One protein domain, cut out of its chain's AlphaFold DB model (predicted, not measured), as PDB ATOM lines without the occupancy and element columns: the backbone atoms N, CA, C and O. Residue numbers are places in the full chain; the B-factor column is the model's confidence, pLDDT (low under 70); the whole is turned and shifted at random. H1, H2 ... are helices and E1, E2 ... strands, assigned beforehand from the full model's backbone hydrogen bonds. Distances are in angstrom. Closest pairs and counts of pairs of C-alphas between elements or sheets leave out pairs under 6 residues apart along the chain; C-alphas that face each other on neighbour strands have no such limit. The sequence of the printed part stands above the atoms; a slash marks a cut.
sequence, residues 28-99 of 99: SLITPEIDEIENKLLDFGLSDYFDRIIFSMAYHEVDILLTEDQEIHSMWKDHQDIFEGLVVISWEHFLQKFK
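What this domain is: This is residues 28 to 99 of the 99 residues of an uncharacterized protein of Candidatus Bathyarchaeota archaeon (UniProt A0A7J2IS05). H2 lies in the middle, H1 crossing it on one side, the tiny parallel sheet of E1 and E2 on the other. H3 packs on E2, and H4 makes the far end. The 72 printed residues, mostly helix, hold H1 H2 E1 H3 E2 H4 in order; the whole is compact, radius of gyration of the C-alphas 11.9 A, spans 38 by 23 by 22 A.

How they stand to each other: H1, residues 32-43, touches H2, residues 49-61, opposite ways at a steep tilt of 52 degrees, C-alphas 38 and 52 closest at 5.2 A. E1, residues 64-66, H3, residues 70-78, and E2, residues 87-89, form a strand-helix-strand unit, parallel neighbour strands with a helix between. N 65 and O 87 are within hydrogen-bond range, 2.9 A. H4, residues 91-97, is apart from H1, H2 and H3. In each helix every O i to N i+4 pair is within range.

Where its parts are: C-alpha 32 at (53.082, 4.948, 3.470) begins H1, 16.7 A long; C-alpha 97 at (43.526, -1.727, -28.682) ends H4.

The domain as a whole: The printed part has no cut; residues 98 to 99 are under pLDDT 70.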
ATOM      1  N   SER A  28      58.895  -0.598  -4.337       78.69
ATOM      2  CA  SER A  28      58.653  -0.908  -2.929       78.69
ATOM      3  C   SER A  28      57.156  -1.126  -2.736       78.69
ATOM      4  O   SER A  28      56.367  -0.237  -3.029       78.69
ATOM      5  N   LEU A  29      56.771  -2.311  -2.261       78.31
ATOM      6  CA  LEU A  29      55.363  -2.692  -2.111       78.31
ATOM      7  C   LEU A  29      54.723  -2.180  -0.818       78.31
ATOM      8  O   LEU A  29      53.519  -2.301  -0.654       78.31
ATOM      9  N   ILE A  30      55.519  -1.672   0.123       81.75
ATOM     10  CA  ILE A  30      55.042  -1.233   1.437       81.75
ATOM     11  C   ILE A  30      55.685   0.122   1.726       81.75
ATOM     12  O   ILE A  30      56.723   0.215   2.382       81.75
ATOM     13  N   THR A  31      55.107   1.171   1.149       90.12
ATOM     14  CA  THR A  31      55.392   2.565   1.510       90.12
ATOM     15  C   THR A  31      54.138   3.177   2.136       90.12
ATOM     16  O   THR A  31      53.052   2.636   1.926       90.12
ATOM     17  N   PRO A  32      54.252   4.278   2.901       93.38
ATOM     18  CA  PRO A  32      53.082   4.948   3.470       93.38
ATOM     19  C   PRO A  32      52.018   5.316   2.427       93.38
ATOM     20  O   PRO A  32      50.831   5.196   2.698       93.38
ATOM     21  N   GLU A  33      52.433   5.704   1.221       93.75
ATOM     22  CA  GLU A  33      51.533   6.048   0.117       93.75
ATOM     23  C   GLU A  33      50.769   4.817  -0.388       93.75
ATOM     24  O   GLU A  33      49.556   4.871  -0.585       93.75
ATOM     25  N   ILE A  34      51.467   3.688  -0.551       94.25
ATOM     26  CA  ILE A  34      50.853   2.416  -0.951       94.25
ATOM     27  C   ILE A  34      49.887   1.910   0.121       94.25
ATOM     28  O   ILE A  34      48.800   1.449  -0.222       94.25
ATOM     29  N   ASP A  35      50.268   2.020   1.394       94.50
ATOM     30  CA  ASP A  35      49.445   1.634   2.544       94.50
ATOM     31  C   ASP A  35      48.172   2.489   2.637       94.50
ATOM     32  O   ASP A  35      47.082   1.966   2.851       94.50
ATOM     33  N   GLU A  36      48.259   3.798   2.384       96.38
ATOM     34  CA  GLU A  36      47.079   4.669   2.370       96.38
ATOM     35  C   GLU A  36      46.082   4.266   1.271       96.38
ATOM     36  O   GLU A  36      44.872   4.222   1.505       96.38
ATOM     37  N   ILE A  37      46.578   3.960   0.067       96.31
ATOM     38  CA  ILE A  37      45.728   3.502  -1.037       96.31
ATOM     39  C   ILE A  37      45.149   2.117  -0.722       96.31
ATOM     40  O   ILE A  37      43.962   1.885  -0.938       96.31
ATOM     41  N   GLU A  38      45.960   1.214  -0.170       95.94
ATOM     42  CA  GLU A  38      45.551  -0.139   0.216       95.94
ATOM     43  C   GLU A  38      44.405  -0.107   1.234       95.94
ATOM     44  O   GLU A  38      43.401  -0.789   1.034       95.94
ATOM     45  N   ASN A  39      44.476   0.754   2.250       96.38
ATOM     46  CA  ASN A  39      43.400   0.892   3.230       96.38
ATOM     47  C   ASN A  39      42.098   1.414   2.594       96.38
ATOM     48  O   ASN A  39      41.021   0.908   2.901       96.38
ATOM     49  N   LYS A  40      42.174   2.358   1.641       96.56
ATOM     50  CA  LYS A  40      40.982   2.824   0.899       96.56
ATOM     51  C   LYS A  40      40.334   1.692   0.104       96.56
ATOM     52  O   LYS A  40      39.115   1.571   0.077       96.56
ATOM     53  N   LEU A  41      41.141   0.841  -0.526       97.19
ATOM     54  CA  LEU A  41      40.640  -0.314  -1.270       97.19
ATOM     55  C   LEU A  41      39.961  -1.339  -0.353       97.19
ATOM     56  O   LEU A  41      38.984  -1.967  -0.763       97.19
ATOM     57  N   LEU A  42      40.449  -1.490   0.883       97.06
ATOM     58  CA  LEU A  42      39.789  -2.310   1.894       97.06
ATOM     59  C   LEU A  42      38.415  -1.728   2.255       97.06
ATOM     60  O   LEU A  42      37.440  -2.477   2.308       97.06
ATOM     61  N   ASP A  43      38.322  -0.407   2.429       96.81
ATOM     62  CA  ASP A  43      37.054   0.290   2.685       96.81
ATOM     63  C   ASP A  43      36.070   0.169   1.505       96.81
ATOM     64  O   ASP A  43      34.856   0.114   1.712       96.81
ATOM     65  N   PHE A  44      36.577   0.064   0.272       95.69
ATOM     66  CA  PHE A  44      35.785  -0.199  -0.942       95.69
ATOM     67  C   PHE A  44      35.434  -1.679  -1.146       95.69
ATOM     68  O   PHE A  44      34.735  -2.029  -2.095       95.69
ATOM     69  N   GLY A  45      35.868  -2.557  -0.238       94.44
ATOM     70  CA  GLY A  45      35.474  -3.961  -0.214       94.44
ATOM     71  C   GLY A  45      36.361  -4.908  -1.021       94.44
ATOM     72  O   GLY A  45      36.006  -6.082  -1.111       94.44
ATOM     73  N   LEU A  46      37.508  -4.461  -1.556       96.44
ATOM     74  CA  LEU A  46      38.475  -5.358  -2.202       96.44
ATOM     75  C   LEU A  46      39.181  -6.184  -1.121       96.44
ATOM     76  O   LEU A  46      40.039  -5.687  -0.393       96.44
ATOM     77  N   SER A  47      38.790  -7.446  -0.963       94.19
ATOM     78  CA  SER A  47      39.091  -8.197   0.264       94.19
ATOM     79  C   SER A  47      40.489  -8.826   0.306       94.19
ATOM     80  O   SER A  47      41.074  -8.952   1.391       94.19
ATOM     81  N   ASP A  48      41.065  -9.163  -0.849       96.94
ATOM     82  CA  ASP A  48      42.395  -9.765  -0.927       96.94
ATOM     83  C   ASP A  48      43.497  -8.708  -0.768       96.94
ATOM     84  O   ASP A  48      43.583  -7.729  -1.507       96.94
ATOM     85  N   TYR A  49      44.368  -8.917   0.220       94.50
ATOM     86  CA  TYR A  49      45.476  -8.011   0.511       94.50
ATOM     87  C   TYR A  49      46.451  -7.861  -0.662       94.50
ATOM     88  O   TYR A  49      46.921  -6.758  -0.938       94.50
ATOM     89  N   PHE A  50      46.769  -8.950  -1.365       94.38
ATOM     90  CA  PHE A  50      47.714  -8.887  -2.473       94.38
ATOM     91  C   PHE A  50      47.134  -8.134  -3.665       94.38
ATOM     92  O   PHE A  50      47.872  -7.375  -4.294       94.38
ATOM     93  N   ASP A  51      45.835  -8.267  -3.925       95.94
ATOM     94  CA  ASP A  51      45.168  -7.494  -4.974       95.94
ATOM     95  C   ASP A  51      45.182  -6.005  -4.652       95.94
ATOM     96  O   ASP A  51      45.528  -5.194  -5.516       95.94
ATOM     97  N   ARG A  52      44.916  -5.640  -3.391       96.19
ATOM     98  CA  ARG A  52      45.020  -4.245  -2.954       96.19
ATOM     99  C   ARG A  52      46.435  -3.701  -3.116       96.19
ATOM    100  O   ARG A  52      46.604  -2.637  -3.696       96.19
ATOM    101  N   ILE A  53      47.463  -4.440  -2.695       95.50
ATOM    102  CA  ILE A  53      48.861  -4.010  -2.862       95.50
ATOM    103  C   ILE A  53      49.228  -3.838  -4.340       95.50
ATOM    104  O   ILE A  53      49.847  -2.838  -4.704       95.50
ATOM    105  N   ILE A  54      48.846  -4.783  -5.206       94.06
ATOM    106  CA  ILE A  54      49.126  -4.712  -6.648       94.06
ATOM    107  C   ILE A  54      48.423  -3.506  -7.274       94.06
ATOM    108  O   ILE A  54      49.039  -2.787  -8.063       94.06
ATOM    109  N   PHE A  55      47.166  -3.265  -6.908       96.00
ATOM    110  CA  PHE A  55      46.405  -2.119  -7.384       96.00
ATOM    111  C   PHE A  55      47.010  -0.796  -6.920       96.00
ATOM    112  O   PHE A  55      47.261   0.080  -7.748       96.00
ATOM    113  N   SER A  56      47.296  -0.662  -5.624       95.56
ATOM    114  CA  SER A  56      47.920   0.529  -5.046       95.56
ATOM    115  C   SER A  56      49.245   0.851  -5.727       95.56
ATOM    116  O   SER A  56      49.504   2.001  -6.074       95.56
ATOM    117  N   MET A  57      50.061  -0.175  -5.984       93.56
ATOM    118  CA  MET A  57      51.306  -0.032  -6.738       93.56
ATOM    119  C   MET A  57      51.016   0.486  -8.147       93.56
ATOM    120  O   MET A  57      51.638   1.443  -8.606       93.56
ATOM    121  N   ALA A  58      50.060  -0.138  -8.839       93.94
ATOM    122  CA  ALA A  58      49.739   0.221 -10.209       93.94
ATOM    123  C   ALA A  58      49.315   1.687 -10.334       93.94
ATOM    124  O   ALA A  58      49.800   2.393 -11.217       93.94
ATOM    125  N   TYR A  59      48.467   2.133  -9.409       95.25
ATOM    126  CA  TYR A  59      48.015   3.514  -9.321       95.25
ATOM    127  C   TYR A  59      49.158   4.491  -9.033       95.25
ATOM    128  O   TYR A  59      49.228   5.547  -9.647       95.25
ATOM    129  N   HIS A  60      50.060   4.141  -8.115       93.12
ATOM    130  CA  HIS A  60      51.111   5.056  -7.673       93.12
ATOM    131  C   HIS A  60      52.286   5.183  -8.663       93.12
ATOM    132  O   HIS A  60      52.929   6.229  -8.712       93.12
ATOM    133  N   GLU A  61      52.617   4.133  -9.427       87.38
ATOM    134  CA  GLU A  61      53.921   4.059 -10.117       87.38
ATOM    135  C   GLU A  61      53.891   3.809 -11.634       87.38
ATOM    136  O   GLU A  61      54.927   4.006 -12.277       87.38
ATOM    137  N   VAL A  62      52.803   3.282 -12.214       80.75
ATOM    138  CA  VAL A  62      52.826   2.766 -13.607       80.75
ATOM    139  C   VAL A  62      51.604   3.106 -14.458       80.75
ATOM    140  O   VAL A  62      51.632   2.817 -15.654       80.75
ATOM    141  N   ASP A  63      50.549   3.674 -13.874       88.62
ATOM    142  CA  ASP A  63      49.324   4.157 -14.537       88.62
ATOM    143  C   ASP A  63      48.501   3.096 -15.300       88.62
ATOM    144  O   ASP A  63      47.398   3.375 -15.769       88.62
ATOM    145  N   ILE A  64      48.993   1.858 -15.439       92.69
ATOM    146  CA  ILE A  64      48.303   0.754 -16.118       92.69
ATOM    147  C   ILE A  64      48.390  -0.521 -15.281       92.69
ATOM    148  O   ILE A  64      49.479  -1.025 -15.000       92.69
ATOM    149  N   LEU A  65      47.229  -1.106 -14.982       95.06
ATOM    150  CA  LEU A  65      47.095  -2.442 -14.409       95.06
ATOM    151  C   LEU A  65      46.462  -3.393 -15.430       95.06
ATOM    152  O   LEU A  65      45.277  -3.305 -15.749       95.06
ATOM    153  N   LEU A  66      47.263  -4.329 -15.932       95.81
ATOM    154  CA  LEU A  66      46.812  -5.380 -16.838       95.81
ATOM    155  C   LEU A  66      46.447  -6.633 -16.036       95.81
ATOM    156  O   LEU A  66      47.333  -7.332 -15.544       95.81
ATOM    157  N   THR A  67      45.152  -6.912 -15.897       95.69
ATOM    158  CA  THR A  67      44.641  -8.014 -15.072       95.69
ATOM    159  C   THR A  67      43.346  -8.601 -15.638       95.69
ATOM    160  O   THR A  67      42.553  -7.903 -16.269       95.69
ATOM    161  N   GLU A  68      43.128  -9.897 -15.409       96.19
ATOM    162  CA  GLU A  68      41.862 -10.589 -15.708       96.19
ATOM    163  C   GLU A  68      40.905 -10.609 -14.506       96.19
ATOM    164  O   GLU A  68      39.790 -11.127 -14.605       96.19
ATOM    165  N   ASP A  69      41.337 -10.061 -13.369       96.69
ATOM    166  CA  ASP A  69      40.602 -10.125 -12.112       96.69
ATOM    167  C   ASP A  69      39.338  -9.254 -12.133       96.69
ATOM    168  O   ASP A  69      39.398  -8.026 -12.228       96.69
ATOM    169  N   GLN A  70      38.176  -9.900 -12.044       95.50
ATOM    170  CA  GLN A  70      36.887  -9.221 -12.152       95.50
ATOM    171  C   GLN A  70      36.526  -8.395 -10.912       95.50
ATOM    172  O   GLN A  70      35.778  -7.424 -11.051       95.50
ATOM    173  N   GLU A  71      37.042  -8.741  -9.728       96.06
ATOM    174  CA  GLU A  71      36.831  -7.961  -8.503       96.06
ATOM    175  C   GLU A  71      37.547  -6.615  -8.639       96.06
ATOM    176  O   GLU A  71      36.926  -5.564  -8.471       96.06
ATOM    177  N   ILE A  72      38.800  -6.639  -9.110       97.25
ATOM    178  CA  ILE A  72      39.574  -5.426  -9.405       97.25
ATOM    179  C   ILE A  72      38.892  -4.575 -10.485       97.25
ATOM    180  O   ILE A  72      38.767  -3.360 -10.326       97.25
ATOM    181  N   HIS A  73      38.434  -5.193 -11.581       97.00
ATOM    182  CA  HIS A  73      37.732  -4.472 -12.653       97.00
ATOM    183  C   HIS A  73      36.449  -3.801 -12.167       97.00
ATOM    184  O   HIS A  73      36.134  -2.701 -12.622       97.00
ATOM    185  N   SER A  74      35.697  -4.460 -11.287       95.75
ATOM    186  CA  SER A  74      34.435  -3.929 -10.762       95.75
ATOM    187  C   SER A  74      34.698  -2.771  -9.802       95.75
ATOM    188  O   SER A  74      34.191  -1.677 -10.032       95.75
ATOM    189  N   MET A  75      35.592  -2.968  -8.827       96.38
ATOM    190  CA  MET A  75      35.994  -1.928  -7.876       96.38
ATOM    191  C   MET A  75      36.533  -0.684  -8.594       96.38
ATOM    192  O   MET A  75      36.102   0.431  -8.313       96.38
ATOM    193  N   TRP A  76      37.417  -0.856  -9.582       96.75
ATOM    194  CA  TRP A  76      37.950   0.276 -10.337       96.75
ATOM    195  C   TRP A  76      36.862   1.052 -11.081       96.75
ATOM    196  O   TRP A  76      36.894   2.279 -11.081       96.75
ATOM    197  N   LYS A  77      35.896   0.363 -11.705       95.62
ATOM    198  CA  LYS A  77      34.786   1.010 -12.429       95.62
ATOM    199  C   LYS A  77      33.882   1.822 -11.506       95.62
ATOM    200  O   LYS A  77      33.440   2.893 -11.913       95.62
ATOM    201  N   ASP A  78      33.637   1.333 -10.296       96.69
ATOM    202  CA  ASP A  78      32.772   2.002  -9.321       96.69
ATOM    203  C   ASP A  78      33.449   3.225  -8.665       96.69
ATOM    204  O   ASP A  78      32.757   4.087  -8.123       96.69
ATOM    205  N   HIS A  79      34.782   3.335  -8.763       96.12
ATOM    206  CA  HIS A  79      35.601   4.364  -8.104       96.12
ATOM    207  C   HIS A  79      36.585   5.081  -9.052       96.12
ATOM    208  O   HIS A  79      37.667   5.512  -8.640       96.12
ATOM    209  N   GLN A  80      36.248   5.210 -10.341       92.94
ATOM    210  CA  GLN A  80      37.148   5.816 -11.341       92.94
ATOM    211  C   GLN A  80      37.503   7.279 -11.045       92.94
ATOM    212  O   GLN A  80      38.569   7.740 -11.445       92.94
ATOM    213  N   ASP A  81      36.620   8.005 -10.363       93.81
ATOM    214  CA  ASP A  81      36.828   9.393  -9.947       93.81
ATOM    215  C   ASP A  81      37.910   9.530  -8.866       93.81
ATOM    216  O   ASP A  81      38.576  10.558  -8.786       93.81
ATOM    217  N   ILE A  82      38.108   8.485  -8.058       94.44
ATOM    218  CA  ILE A  82      39.103   8.446  -6.982       94.44
ATOM    219  C   ILE A  82      40.476   8.028  -7.519       94.44
ATOM    220  O   ILE A  82      41.503   8.532  -7.061       94.44
ATOM    221  N   PHE A  83      40.496   7.114  -8.492       94.50
ATOM    222  CA  PHE A  83      41.711   6.552  -9.088       94.50
ATOM    223  C   PHE A  83      42.003   7.148 -10.471       94.50
ATOM    224  O   PHE A  83      42.248   6.430 -11.446       94.50
ATOM    225  N   GLU A  84      41.953   8.479 -10.558       92.31
ATOM    226  CA  GLU A  84      42.158   9.209 -11.807       92.31
ATOM    227  C   GLU A  84      43.563   8.959 -12.375       92.31
ATOM    228  O   GLU A  84      44.571   9.073 -11.686       92.31
ATOM    229  N   GLY A  85      43.638   8.623 -13.664       92.06
ATOM    230  CA  GLY A  85      44.900   8.343 -14.353       92.06
ATOM    231  C   GLY A  85      45.268   6.860 -14.421       92.06
ATOM    232  O   GLY A  85      45.987   6.477 -15.343       92.06
ATOM    233  N   LEU A  86      44.706   6.002 -13.560       96.19
ATOM    234  CA  LEU A  86      44.897   4.554 -13.669       96.19
ATOM    235  C   LEU A  86      43.987   3.945 -14.736       96.19
ATOM    236  O   LEU A  86      42.763   4.072 -14.705       96.19
ATOM    237  N   VAL A  87      44.593   3.178 -15.638       95.44
ATOM    238  CA  VAL A  87      43.904   2.330 -16.608       95.44
ATOM    239  C   VAL A  87      43.960   0.877 -16.150       95.44
ATOM    240  O   VAL A  87      45.018   0.251 -16.179       95.44
ATOM    241  N   VAL A  88      42.808   0.299 -15.811       96.56
ATOM    242  CA  VAL A  88      42.678  -1.147 -15.578       96.56
ATOM    243  C   VAL A  88      42.125  -1.803 -16.841       96.56
ATOM    244  O   VAL A  88      41.095  -1.391 -17.376       96.56
ATOM    245  N   ILE A  89      42.828  -2.803 -17.372       96.19
ATOM    246  CA  ILE A  89      42.494  -3.422 -18.662       96.19
ATOM    247  C   ILE A  89      42.757  -4.932 -18.631       96.19
ATOM    248  O   ILE A  89      43.653  -5.390 -17.930       96.19
ATOM    249  N   SER A  90      41.977  -5.712 -19.384       95.38
ATOM    250  CA  SER A  90      42.240  -7.142 -19.597       95.38
ATOM    251  C   SER A  90      43.129  -7.377 -20.822       95.38
ATOM    252  O   SER A  90      43.256  -6.508 -21.688       95.38
ATOM    253  N   TRP A  91      43.727  -8.563 -20.942       92.94
ATOM    254  CA  TRP A  91      44.548  -8.942 -22.094       92.94
ATOM    255  C   TRP A  91      43.766  -8.903 -23.398       92.94
ATOM    256  O   TRP A  91      44.290  -8.431 -24.405       92.94
ATOM    257  N   GLU A  92      42.513  -9.355 -23.389       91.56
ATOM    258  CA  GLU A  92      41.662  -9.307 -24.578       91.56
ATOM    259  C   GLU A  92      41.489  -7.865 -25.077       91.56
ATOM    260  O   GLU A  92      41.767  -7.576 -26.244       91.56
ATOM    261  N   HIS A  93      41.115  -6.942 -24.187       90.81
ATOM    262  CA  HIS A  93      40.946  -5.532 -24.540       90.81
ATOM    263  C   HIS A  93      42.274  -4.870 -24.927       90.81
ATOM    264  O   HIS A  93      42.320  -4.080 -25.871       90.81
ATOM    265  N   PHE A  94      43.368  -5.213 -24.242       92.06
ATOM    266  CA  PHE A  94      44.703  -4.727 -24.578       92.06
ATOM    267  C   PHE A  94      45.096  -5.132 -26.007       92.06
ATOM    268  O   PHE A  94      45.475  -4.285 -26.814       92.06
ATOM    269  N   LEU A  95      44.923  -6.404 -26.373       90.62
ATOM    270  CA  LEU A  95      45.260  -6.906 -27.708       90.62
ATOM    271  C   LEU A  95      44.374  -6.331 -28.821       90.62
ATOM    272  O   LEU A  95      44.829  -6.220 -29.957       90.62
ATOM    273  N   GLN A  96      43.123  -5.972 -28.523       89.50
ATOM    274  CA  GLN A  96      42.250  -5.283 -29.479       89.50
ATOM    275  C   GLN A  96      42.673  -3.825 -29.701       89.50
ATOM    276  O   GLN A  96      42.579  -3.325 -30.820       89.50
ATOM    277  N   LYS A  97      43.148  -3.147 -28.649       74.31
ATOM    278  CA  LYS A  97      43.526  -1.727 -28.682       74.31
ATOM    279  C   LYS A  97      44.900  -1.474 -29.311       74.31
ATOM    280  O   LYS A  97      45.126  -0.388 -29.835       74.31
ATOM    281  N   PHE A  98      45.798  -2.457 -29.258       66.94
ATOM    282  CA  PHE A  98      47.188  -2.343 -29.719       66.94
ATOM    283  C   PHE A  98      47.519  -3.285 -30.888       66.94
ATOM    284  O   PHE A  98      48.650  -3.762 -31.011       66.94
ATOM    285  N   LYS A  99      46.521  -3.552 -31.734       53.59
ATOM    286  CA  LYS A  99      46.669  -4.260 -33.009       53.59
ATOM    287  C   LYS A  99      46.895  -3.305 -34.174       53.59
ATOM    288  O   LYS A  99      46.290  -2.212 -34.159       53.59
TER     289      LYS A  99